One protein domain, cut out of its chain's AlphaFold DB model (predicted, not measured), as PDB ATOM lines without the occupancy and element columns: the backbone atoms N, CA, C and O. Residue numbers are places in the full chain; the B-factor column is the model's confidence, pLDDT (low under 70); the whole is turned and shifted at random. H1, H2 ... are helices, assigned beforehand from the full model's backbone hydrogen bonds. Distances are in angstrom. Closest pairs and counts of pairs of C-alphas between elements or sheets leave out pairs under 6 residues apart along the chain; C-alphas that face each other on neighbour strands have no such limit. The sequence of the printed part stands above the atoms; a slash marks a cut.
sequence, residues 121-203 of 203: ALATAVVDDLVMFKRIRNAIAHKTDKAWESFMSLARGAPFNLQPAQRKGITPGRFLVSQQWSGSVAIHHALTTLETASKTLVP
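Overview. This is residues 121 to 203 of the 203 residues of an uncharacterized protein of Thermoanaerobaculia bacterium (UniProt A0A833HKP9). Helix H1 runs between two others: H2 folds back on its later part as a hairpin and H4 crosses its earlier part, with short H3 at the beginning of H4. The printed part has 83 residues with four named helices, H1 to H4 in order, and no named strand: all helix. The whole is compact but elongated, with a radius of gyration of the C-alphas of 13.1 A and spans of 42 by 27 by 19 A.

Along the chain. H1, residues 124 to 141, 25.9 A long, begins at C-alpha (131.484, -88.031, 32.169). H2 is residues 145 to 156, 16.1 A, and H3 residues 172 to 178, 10.0 A. H4, residues 186 to 201, 22.2 A, ends at C-alpha (120.668, -93.536, 25.602).

Arrangement. H1 touches H2 with residues 132 to 139 alone, closest C-alphas Ala 139 and Ala 147, 4.8 A, at 43 degrees, a steep tilt. Its residues 126 to 133 alone touch H4, closest C-alphas Val 126 and Thr 193, 6.7 A. H3 and H4 touch, about perpendicular at 80 degrees, closest C-alphas Leu 176 and Ala 186, 4.9 A. Every O i to N i+4 pair is within hydrogen-bond range in H2, H3 and H4; H1 has 13 of 14.

Size, cuts and confidence. The printed part has no cut. The H2 to H3 link, 15 residues, is long. Residue 121 alone is under pLDDT 70.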
ATOM      1  N   ALA A 121     123.028 -87.501  27.409       61.03
ATOM      2  CA  ALA A 121     122.519 -88.684  28.066       61.03
ATOM      3  C   ALA A 121     123.539 -89.151  29.121       61.03
ATOM      4  O   ALA A 121     123.222 -89.189  30.303       61.03
ATOM      5  N   LEU A 122     124.787 -89.436  28.728       82.19
ATOM      6  CA  LEU A 122     125.760 -90.053  29.637       82.19
ATOM      7  C   LEU A 122     126.583 -89.038  30.436       82.19
ATOM      8  O   LEU A 122     127.066 -88.037  29.903       82.19
ATOM      9  N   ALA A 123     126.773 -89.338  31.722       83.75
ATOM     10  CA  ALA A 123     127.678 -88.610  32.605       83.75
ATOM     11  C   ALA A 123     129.150 -88.882  32.241       83.75
ATOM     12  O   ALA A 123     129.485 -89.988  31.819       83.75
ATOM     13  N   THR A 124     130.043 -87.913  32.475       83.12
ATOM     14  CA  THR A 124     131.484 -88.031  32.169       83.12
ATOM     15  C   THR A 124     132.113 -89.290  32.766       83.12
ATOM     16  O   THR A 124     132.806 -90.011  32.062       83.12
ATOM     17  N   ALA A 125     131.785 -89.620  34.019       86.69
ATOM     18  CA  ALA A 125     132.298 -90.818  34.684       86.69
ATOM     19  C   ALA A 125     131.944 -92.119  33.939       86.69
ATOM     20  O   ALA A 125     132.769 -93.021  33.847       86.69
ATOM     21  N   VAL A 126     130.747 -92.198  33.344       90.44
ATOM     22  CA  VAL A 126     130.333 -93.358  32.535       90.44
ATOM     23  C   VAL A 126     131.174 -93.444  31.264       90.44
ATOM     24  O   VAL A 126     131.595 -94.530  30.877       90.44
ATOM     25  N   VAL A 127     131.454 -92.311  30.616       89.31
ATOM     26  CA  VAL A 127     132.304 -92.270  29.418       89.31
ATOM     27  C   VAL A 127     133.732 -92.712  29.744       89.31
ATOM     28  O   VAL A 127     134.299 -93.527  29.012       89.31
ATOM     29  N   ASP A 128     134.290 -92.239  30.858       90.31
ATOM     30  CA  ASP A 128     135.621 -92.640  31.325       90.31
ATOM     31  C   ASP A 128     135.684 -94.149  31.609       90.31
ATOM     32  O   ASP A 128     136.632 -94.828  31.193       90.31
ATOM     33  N   ASP A 129     134.644 -94.703  32.238       94.69
ATOM     34  CA  ASP A 129     134.530 -96.140  32.487       94.69
ATOM     35  C   ASP A 129     134.459 -96.946  31.176       94.69
ATOM     36  O   ASP A 129     135.164 -97.947  31.033       94.69
ATOM     37  N   LEU A 130     133.701 -96.488  30.170       93.94
ATOM     38  CA  LEU A 130     133.636 -97.133  28.847       93.94
ATOM     39  C   LEU A 130     135.010 -97.167  28.150       93.94
ATOM     40  O   LEU A 130     135.389 -98.185  27.559       93.94
ATOM     41  N   VAL A 131     135.803 -96.094  28.266       92.00
ATOM     42  CA  VAL A 131     137.189 -96.060  27.761       92.00
ATOM     43  C   VAL A 131     138.059 -97.092  28.486       92.00
ATOM     44  O   VAL A 131     138.888 -97.769  27.866       92.00
ATOM     45  N   MET A 132     137.867 -97.259  29.794       95.31
ATOM     46  CA  MET A 132     138.562 -98.283  30.572       95.31
ATOM     47  C   MET A 132     138.115 -99.706  30.193       95.31
ATOM     48  O   MET A 132     138.969-100.590  30.053       95.31
ATOM     49  N   PHE A 133     136.824 -99.933  29.931       96.44
ATOM     50  CA  PHE A 133     136.296-101.237  29.513       96.44
ATOM     51  C   PHE A 133     136.919-101.720  28.206       96.44
ATOM     52  O   PHE A 133     137.314-102.886  28.121       96.44
ATOM     53  N   LYS A 134     137.123-100.827  27.230       94.69
ATOM     54  CA  LYS A 134     137.838-101.142  25.982       94.69
ATOM     55  C   LYS A 134     139.220-101.751  26.238       94.69
ATOM     56  O   LYS A 134     139.629-102.697  25.561       94.69
ATOM     57  N   ARG A 135     139.960-101.241  27.229       95.38
ATOM     58  CA  ARG A 135     141.313-101.729  27.564       95.38
ATOM     59  C   ARG A 135     141.264-103.147  28.129       95.38
ATOM     60  O   ARG A 135     142.063-103.989  27.722       95.38
ATOM     61  N   ILE A 136     140.300-103.418  29.010       96.62
ATOM     62  CA  ILE A 136     140.060-104.756  29.572       96.62
ATOM     63  C   ILE A 136     139.627-105.721  28.458       96.62
ATOM     64  O   ILE A 136     140.217-106.792  28.307       96.62
ATOM     65  N   ARG A 137     138.667-105.313  27.619       95.94
ATOM     66  CA  ARG A 137     138.148-106.100  26.489       95.94
ATOM     67  C   ARG A 137     139.262-106.487  25.526       95.94
ATOM     68  O   ARG A 137     139.384-107.653  25.162       95.94
ATOM     69  N   ASN A 138     140.122-105.538  25.158       94.44
ATOM     70  CA  ASN A 138     141.226-105.799  24.238       94.44
ATOM     71  C   ASN A 138     142.266-106.758  24.823       94.44
ATOM     72  O   ASN A 138     142.781-107.604  24.091       94.44
ATOM     73  N   ALA A 139     142.548-106.676  26.125       95.19
ATOM     74  CA  ALA A 139     143.448-107.622  26.785       95.19
ATOM     75  C   ALA A 139     142.882-109.052  26.818       95.19
ATOM     76  O   ALA A 139     143.649-110.007  26.698       95.19
ATOM     77  N   ILE A 140     141.557-109.208  26.919       94.62
ATOM     78  CA  ILE A 140     140.880-110.514  26.838       94.62
ATOM     79  C   ILE A 140     140.886-111.045  25.397       94.62
ATOM     80  O   ILE A 140     141.279-112.190  25.162       94.62
ATOM     81  N   ALA A 141     140.458-110.216  24.439       91.56
ATOM     82  CA  ALA A 141     140.167-110.634  23.069       91.56
ATOM     83  C   ALA A 141     141.417-110.797  22.193       91.56
ATOM     84  O   ALA A 141     141.518-111.762  21.441       91.56
ATOM     85  N   HIS A 142     142.369-109.862  22.270       87.62
ATOM     86  CA  HIS A 142     143.485-109.809  21.322       87.62
ATOM     87  C   HIS A 142     144.763-110.462  21.840       87.62
ATOM     88  O   HIS A 142     145.565-110.915  21.030       87.62
ATOM     89  N   LYS A 143     144.963-110.513  23.165       83.69
ATOM     90  CA  LYS A 143     146.144-111.124  23.812       83.69
ATOM     91  C   LYS A 143     147.495-110.676  23.220       83.69
ATOM     92  O   LYS A 143     148.462-111.426  23.254       83.69
ATOM     93  N   THR A 144     147.561-109.462  22.674       90.62
ATOM     94  CA  THR A 144     148.798-108.861  22.164       90.62
ATOM     95  C   THR A 144     149.532-108.121  23.277       90.62
ATOM     96  O   THR A 144     148.894-107.634  24.214       90.62
ATOM     97  N   ASP A 145     150.850-107.949  23.144       91.50
ATOM     98  CA  ASP A 145     151.661-107.198  24.118       91.50
ATOM     99  C   ASP A 145     151.127-105.778  24.326       91.50
ATOM    100  O   ASP A 145     150.959-105.323  25.452       91.50
ATOM    101  N   LYS A 146     150.720-105.107  23.242       94.31
ATOM    102  CA  LYS A 146     150.113-103.770  23.308       94.31
ATOM    103  C   LYS A 146     148.803-103.752  24.106       94.31
ATOM    104  O   LYS A 146     148.551-102.820  24.872       94.31
ATOM    105  N   ALA A 147     147.941-104.755  23.919       93.44
ATOM    106  CA  ALA A 147     146.695-104.857  24.676       93.44
ATOM    107  C   ALA A 147     146.972-105.152  26.157       93.44
ATOM    108  O   ALA A 147     146.339-104.561  27.035       93.44
ATOM    109  N   TRP A 148     147.963-106.002  26.425       95.12
ATOM    110  CA  TRP A 148     148.429-106.310  27.769       95.12
ATOM    111  C   TRP A 148     149.000-105.083  28.488       95.12
ATOM    112  O   TRP A 148     148.574-104.768  29.597       95.12
ATOM    113  N   GLU A 149     149.906-104.339  27.856       96.00
ATOM    114  CA  GLU A 149     150.484-103.109  28.405       96.00
ATOM    115  C   GLU A 149     149.421-102.046  28.677       96.00
ATOM    116  O   GLU A 149     149.458-101.381  29.719       96.00
ATOM    117  N   SER A 150     148.441-101.916  27.774       95.81
ATOM    118  CA  SER A 150     147.298-101.030  27.979       95.81
ATOM    119  C   SER A 150     146.500-101.443  29.215       95.81
ATOM    120  O   SER A 150     146.264-100.604  30.081       95.81
ATOM    121  N   PHE A 151     146.149-102.717  29.374       97.31
ATOM    122  CA  PHE A 151     145.478-103.194  30.588       97.31
ATOM    123  C   PHE A 151     146.334-102.996  31.850       97.31
ATOM    124  O   PHE A 151     145.852-102.489  32.862       97.31
ATOM    125  N   MET A 152     147.630-103.294  31.791       96.75
ATOM    126  CA  MET A 152     148.534-103.099  32.925       96.75
ATOM    127  C   MET A 152     148.730-101.623  33.275       96.75
ATOM    128  O   MET A 152     148.971-101.292  34.433       96.75
ATOM    129  N   SER A 153     148.650-100.705  32.313       96.62
ATOM    130  CA  SER A 153     148.623 -99.266  32.594       96.62
ATOM    131  C   SER A 153     147.327 -98.853  33.304       96.62
ATOM    132  O   SER A 153     147.406 -98.052  34.230       96.62
ATOM    133  N   LEU A 154     146.174 -99.441  32.957       96.12
ATOM    134  CA  LEU A 154     144.912 -99.235  33.682       96.12
ATOM    135  C   LEU A 154     145.047 -99.718  35.124       96.12
ATOM    136  O   LEU A 154     144.797 -98.955  36.046       96.12
ATOM    137  N   ALA A 155     145.536-100.942  35.324       96.44
ATOM    138  CA  ALA A 155     145.706-101.518  36.657       96.44
ATOM    139  C   ALA A 155     146.659-100.697  37.549       96.44
ATOM    140  O   ALA A 155     146.510-100.678  38.768       96.44
ATOM    141  N   ARG A 156     147.651-100.020  36.957       96.44
ATOM    142  CA  ARG A 156     148.609 -99.158  37.670       96.44
ATOM    143  C   ARG A 156     148.076 -97.765  37.981       96.44
ATOM    144  O   ARG A 156     148.544 -97.164  38.940       96.44
ATOM    145  N   GLY A 157     147.198 -97.239  37.134       94.38
ATOM    146  CA  GLY A 157     146.682 -95.880  37.243       94.38
ATOM    147  C   GLY A 157     145.447 -95.787  38.131       94.38
ATOM    148  O   GLY A 157     144.892 -96.795  38.571       94.38
ATOM    149  N   ALA A 158     144.993 -94.557  38.357       90.44
ATOM    150  CA  ALA A 158     143.687 -94.316  38.950       90.44
ATOM    151  C   ALA A 158     142.574 -94.905  38.052       90.44
ATOM    152  O   ALA A 158     142.705 -94.861  36.825       90.44
ATOM    153  N   PRO A 159     141.494 -95.453  38.638       93.06
ATOM    154  CA  PRO A 159     141.189 -95.481  40.074       93.06
ATOM    155  C   PRO A 159     141.843 -96.637  40.861       93.06
ATOM    156  O   PRO A 159     141.807 -96.621  42.088       93.06
ATOM    157  N   PHE A 160     142.457 -97.623  40.197       95.44
ATOM    158  CA  PHE A 160     142.864 -98.888  40.837       95.44
ATOM    159  C   PHE A 160     144.181 -98.810  41.614       95.44
ATOM    160  O   PHE A 160     144.302 -99.415  42.675       95.44
ATOM    161  N   ASN A 161     145.170 -98.076  41.094       95.06
ATOM    162  CA  ASN A 161     146.458 -97.810  41.743       95.06
ATOM    163  C   ASN A 161     147.166 -99.066  42.306       95.06
ATOM    164  O   ASN A 161     147.744 -99.029  43.397       95.06
ATOM    165  N   LEU A 162     147.136-100.192  41.576       95.62
ATOM    166  CA  LEU A 162     147.664-101.463  42.083       95.62
ATOM    167  C   LEU A 162     149.181-101.425  42.266       95.62
ATOM    168  O   LEU A 162     149.955-101.200  41.321       95.62
ATOM    169  N   GLN A 163     149.611-101.746  43.484       94.69
ATOM    170  CA  GLN A 163     151.013-101.831  43.871       94.69
ATOM    171  C   GLN A 163     151.707-103.034  43.217       94.69
ATOM    172  O   GLN A 163     151.050-104.030  42.904       94.69
ATOM    173  N   PRO A 164     153.043-103.009  43.031       94.19
ATOM    174  CA  PRO A 164     153.778-104.101  42.387       94.19
ATOM    175  C   PRO A 164     153.454-105.496  42.938       94.19
ATOM    176  O   PRO A 164     153.269-106.428  42.159       94.19
ATOM    177  N   ALA A 165     153.306-105.625  44.261       92.38
ATOM    178  CA  ALA A 165     152.943-106.884  44.909       92.38
ATOM    179  C   ALA A 165     151.533-107.371  44.523       92.38
ATOM    180  O   ALA A 165     151.347-108.554  44.252       92.38
ATOM    181  N   GLN A 166     150.559-106.459  44.426       90.81
ATOM    182  CA  GLN A 166     149.171-106.762  44.046       90.81
ATOM    183  C   GLN A 166     149.036-107.116  42.559       90.81
ATOM    184  O   GLN A 166     148.114-107.822  42.162       90.81
ATOM    185  N   ARG A 167     149.969-106.646  41.723       92.62
ATOM    186  CA  ARG A 167     150.001-106.946  40.284       92.62
ATOM    187  C   ARG A 167     150.560-108.334  39.971       92.62
ATOM    188  O   ARG A 167     150.431-108.797  38.838       92.62
ATOM    189  N   LYS A 168     151.197-109.009  40.930       90.44
ATOM    190  CA  LYS A 168     151.784-110.333  40.697       90.44
ATOM    191  C   LYS A 168     150.675-111.347  40.393       90.44
ATOM    192  O   LYS A 168     149.857-111.661  41.248       90.44
ATOM    193  N   GLY A 169     150.665-111.866  39.165       87.25
ATOM    194  CA  GLY A 169     149.650-112.818  38.709       87.25
ATOM    195  C   GLY A 169     148.287-112.193  38.402       87.25
ATOM    196  O   GLY A 169     147.313-112.935  38.286       87.25
ATOM    197  N   ILE A 170     148.197-110.864  38.268       92.69
ATOM    198  CA  ILE A 170     146.981-110.210  37.772       92.69
ATOM    199  C   ILE A 170     146.709-110.674  36.335       92.69
ATOM    200  O   ILE A 170     147.629-110.851  35.548       92.69
ATOM    201  N   THR A 171     145.442-110.879  36.000       94.19
ATOM    202  CA  THR A 171     144.935-111.116  34.638       94.19
ATOM    203  C   THR A 171     143.617-110.350  34.495       94.19
ATOM    204  O   THR A 171     143.049-109.989  35.528       94.19
ATOM    205  N   PRO A 172     143.079-110.113  33.284       96.12
ATOM    206  CA  PRO A 172     141.774-109.478  33.126       96.12
ATOM    207  C   PRO A 172     140.668-110.199  33.905       96.12
ATOM    208  O   PRO A 172     139.946-109.554  34.657       96.12
ATOM    209  N   GLY A 173     140.592-111.534  33.842       95.31
ATOM    210  CA  GLY A 173     139.620-112.293  34.635       95.31
ATOM    211  C   GLY A 173     139.804-112.151  36.145       95.31
ATOM    212  O   GLY A 173     138.834-111.935  36.866       95.31
ATOM    213  N   ARG A 174     141.048-112.204  36.643       94.56
ATOM    214  CA  ARG A 174     141.344-111.947  38.067       94.56
ATOM    215  C   ARG A 174     140.963-110.535  38.467       94.56
ATOM    216  O   ARG A 174     140.399-110.334  39.536       94.56
ATOM    217  N   PHE A 175     141.253-109.569  37.611       96.56
ATOM    218  CA  PHE A 175     140.921-108.176  37.830       96.56
ATOM    219  C   PHE A 175     139.406-107.988  37.957       96.56
ATOM    220  O   PHE A 175     138.943-107.437  38.951       96.56
ATOM    221  N   LEU A 176     138.645-108.549  37.016       97.12
ATOM    222  CA  LEU A 176     137.188-108.449  36.967       97.12
ATOM    223  C   LEU A 176     136.488-109.001  38.214       97.12
ATOM    224  O   LEU A 176     135.467-108.447  38.603       97.12
ATOM    225  N   VAL A 177     137.017-110.051  38.853       95.12
ATOM    226  CA  VAL A 177     136.369-110.656  40.037       95.12
ATOM    227  C   VAL A 177     136.908-110.167  41.380       95.12
ATOM    228  O   VAL A 177     136.268-110.400  42.400       95.12
ATOM    229  N   SER A 178     138.102-109.570  41.417       92.38
ATOM    230  CA  SER A 178     138.781-109.246  42.684       92.38
ATOM    231  C   SER A 178     138.929-107.755  42.943       92.38
ATOM    232  O   SER A 178     139.084-107.361  44.097       92.38
ATOM    233  N   GLN A 179     138.903-106.925  41.900       95.69
ATOM    234  CA  GLN A 179     139.125-105.493  42.059       95.69
ATOM    235  C   GLN A 179     137.830-104.763  42.352       95.69
ATOM    236  O   GLN A 179     136.796-105.042  41.748       95.69
ATOM    237  N   GLN A 180     137.912-103.818  43.282       95.94
ATOM    238  CA  GLN A 180     136.833-102.889  43.569       95.94
ATOM    239  C   GLN A 180     136.906-101.711  42.595       95.94
ATOM    240  O   GLN A 180     137.977-101.156  42.352       95.94
ATOM    241  N   TRP A 181     135.755-101.328  42.062       96.50
ATOM    242  CA  TRP A 181     135.546-100.195  41.177       96.50
ATOM    243  C   TRP A 181     134.272 -99.489  41.633       96.50
ATOM    244  O   TRP A 181     133.201-100.093  41.666       96.50
ATOM    245  N   SER A 182     134.405 -98.235  42.070       92.50
ATOM    246  CA  SER A 182     133.276 -97.412  42.532       92.50
ATOM    247  C   SER A 182     132.399 -98.099  43.596       92.50
ATOM    248  O   SER A 182     131.181 -97.965  43.597       92.50
ATOM    249  N   GLY A 183     133.023 -98.854  44.510       92.38
ATOM    250  CA  GLY A 183     132.341 -99.535  45.618       92.38
ATOM    251  C   GLY A 183     131.725-100.899  45.283       92.38
ATOM    252  O   GLY A 183     131.075-101.485  46.146       92.38
ATOM    253  N   SER A 184     131.928-101.421  44.071       96.00
ATOM    254  CA  SER A 184     131.496-102.770  43.688       96.00
ATOM    255  C   SER A 184     132.621-103.556  43.017       96.00
ATOM    256  O   SER A 184     133.622-102.993  42.582       96.00
ATOM    257  N   VAL A 185     132.482-104.880  42.923       96.25
ATOM    258  CA  VAL A 185     133.442-105.696  42.169       96.25
ATOM    259  C   VAL A 185     133.406-105.279  40.694       96.25
ATOM    260  O   VAL A 185     132.327-105.086  40.138       96.25
ATOM    261  N   ALA A 186     134.569-105.174  40.048       97.12
ATOM    262  CA  ALA A 186     134.734-104.613  38.708       97.12
ATOM    263  C   ALA A 186     133.783-105.204  37.650       97.12
ATOM    264  O   ALA A 186     133.279-104.459  36.813       97.12
ATOM    265  N   ILE A 187     133.490-106.510  37.691       97.44
ATOM    266  CA  ILE A 187     132.501-107.118  36.788       97.44
ATOM    267  C   ILE A 187     131.081-106.587  37.025       97.44
ATOM    268  O   ILE A 187     130.372-106.309  36.064       97.44
ATOM    269  N   HIS A 188     130.666-106.405  38.280       97.38
ATOM    270  CA  HIS A 188     129.354-105.849  38.608       97.38
ATOM    271  C   HIS A 188     129.275-104.380  38.205       97.38
ATOM    272  O   HIS A 188     128.322-104.000  37.530       97.38
ATOM    273  N   HIS A 189     130.318-103.598  38.515       97.56
ATOM    274  CA  HIS A 189     130.429-102.208  38.068       97.56
ATOM    275  C   HIS A 189     130.261-102.098  36.553       97.56
ATOM    276  O   HIS A 189     129.464-101.296  36.072       97.56
ATOM    277  N   ALA A 190     130.968-102.944  35.798       97.50
ATOM    278  CA  ALA A 190     130.900-102.939  34.347       97.50
ATOM    279  C   ALA A 190     129.494-103.236  33.821       97.50
ATOM    280  O   ALA A 190     128.971-102.464  33.018       97.50
ATOM    281  N   LEU A 191     128.859-104.308  34.297       97.56
ATOM    282  CA  LEU A 191     127.516-104.685  33.851       97.56
ATOM    283  C   LEU A 191     126.481-103.603  34.188       97.56
ATOM    284  O   LEU A 191     125.707-103.208  33.318       97.56
ATOM    285  N   THR A 192     126.518-103.068  35.410       97.25
ATOM    286  CA  THR A 192     125.629-101.976  35.830       97.25
ATOM    287  C   THR A 192     125.874-100.702  35.025       97.25
ATOM    288  O   THR A 192     124.917-100.022  34.653       97.25
ATOM    289  N   THR A 193     127.131-100.381  34.715       96.69
ATOM    290  CA  THR A 193     127.479 -99.207  33.903       96.69
ATOM    291  C   THR A 193     126.937 -99.343  32.483       96.69
ATOM    292  O   THR A 193     126.296 -98.417  31.996       96.69
ATOM    293  N   LEU A 194     127.122-100.501  31.835       96.69
ATOM    294  CA  LEU A 194     126.606-100.767  30.486       96.69
ATOM    295  C   LEU A 194     125.071-100.744  30.436       96.69
ATOM    296  O   LEU A 194     124.485-100.151  29.528       96.69
ATOM    297  N   GLU A 195     124.409-101.337  31.430       95.38
ATOM    298  CA  GLU A 195     122.949-101.303  31.550       95.38
ATOM    299  C   GLU A 195     122.440 -99.867  31.736       95.38
ATOM    300  O   GLU A 195     121.535 -99.422  31.024       95.38
ATOM    301  N   THR A 196     123.046 -99.119  32.662       92.62
ATOM    302  CA  THR A 196     122.680 -97.724  32.939       92.62
ATOM    303  C   THR A 196     122.897 -96.864  31.704       92.62
ATOM    304  O   THR A 196     122.014 -96.091  31.327       92.62
ATOM    305  N   ALA A 197     124.034 -97.027  31.029       93.06
ATOM    306  CA  ALA A 197     124.333 -96.299  29.810       93.06
ATOM    307  C   ALA A 197     123.302 -96.592  28.708       93.06
ATOM    308  O   ALA A 197     122.803 -95.664  28.073       93.06
ATOM    309  N   SER A 198     122.903 -97.857  28.547       93.50
ATOM    310  CA  SER A 198     121.886 -98.261  27.566       93.50
ATOM    311  C   SER A 198     120.536 -97.600  27.846       93.50
ATOM    312  O   SER A 198     119.973 -96.954  26.964       93.50
ATOM    313  N   LYS A 199     120.065 -97.680  29.098       91.50
ATOM    314  CA  LYS A 199     118.812 -97.048  29.554       91.50
ATOM    315  C   LYS A 199     118.834 -95.528  29.436       91.50
ATOM    316  O   LYS A 199     117.798 -94.899  29.285       91.50
ATOM    317  N   THR A 200     120.011 -94.923  29.518       89.06
ATOM    318  CA  THR A 200     120.135 -93.470  29.410       89.06
ATOM    319  C   THR A 200     120.136 -93.012  27.950       89.06
ATOM    320  O   THR A 200     119.597 -91.953  27.634       89.06
ATOM    321  N   LEU A 201     120.713 -93.807  27.041       89.56
ATOM    322  CA  LEU A 201     120.668 -93.536  25.602       89.56
ATOM    323  C   LEU A 201     119.284 -93.818  25.000       89.56
ATOM    324  O   LEU A 201     118.890 -93.148  24.045       89.56
ATOM    325  N   VAL A 202     118.537 -94.781  25.539       88.88
ATOM    326  CA  VAL A 202     117.161 -95.095  25.125       88.88
ATOM    327  C   VAL A 202     116.274 -95.150  26.377       88.88
ATOM    328  O   VAL A 202     116.117 -96.235  26.941       88.88
ATOM    329  N   PRO A 203     115.768 -93.992  26.848       70.19
ATOM    330  CA  PRO A 203     114.889 -93.920  28.015       70.19
ATOM    331  C   PRO A 203     113.502 -94.519  27.768       70.19
ATOM    332  O   PRO A 203     113.050 -94.529  26.598       70.19
TER     333      PRO A 203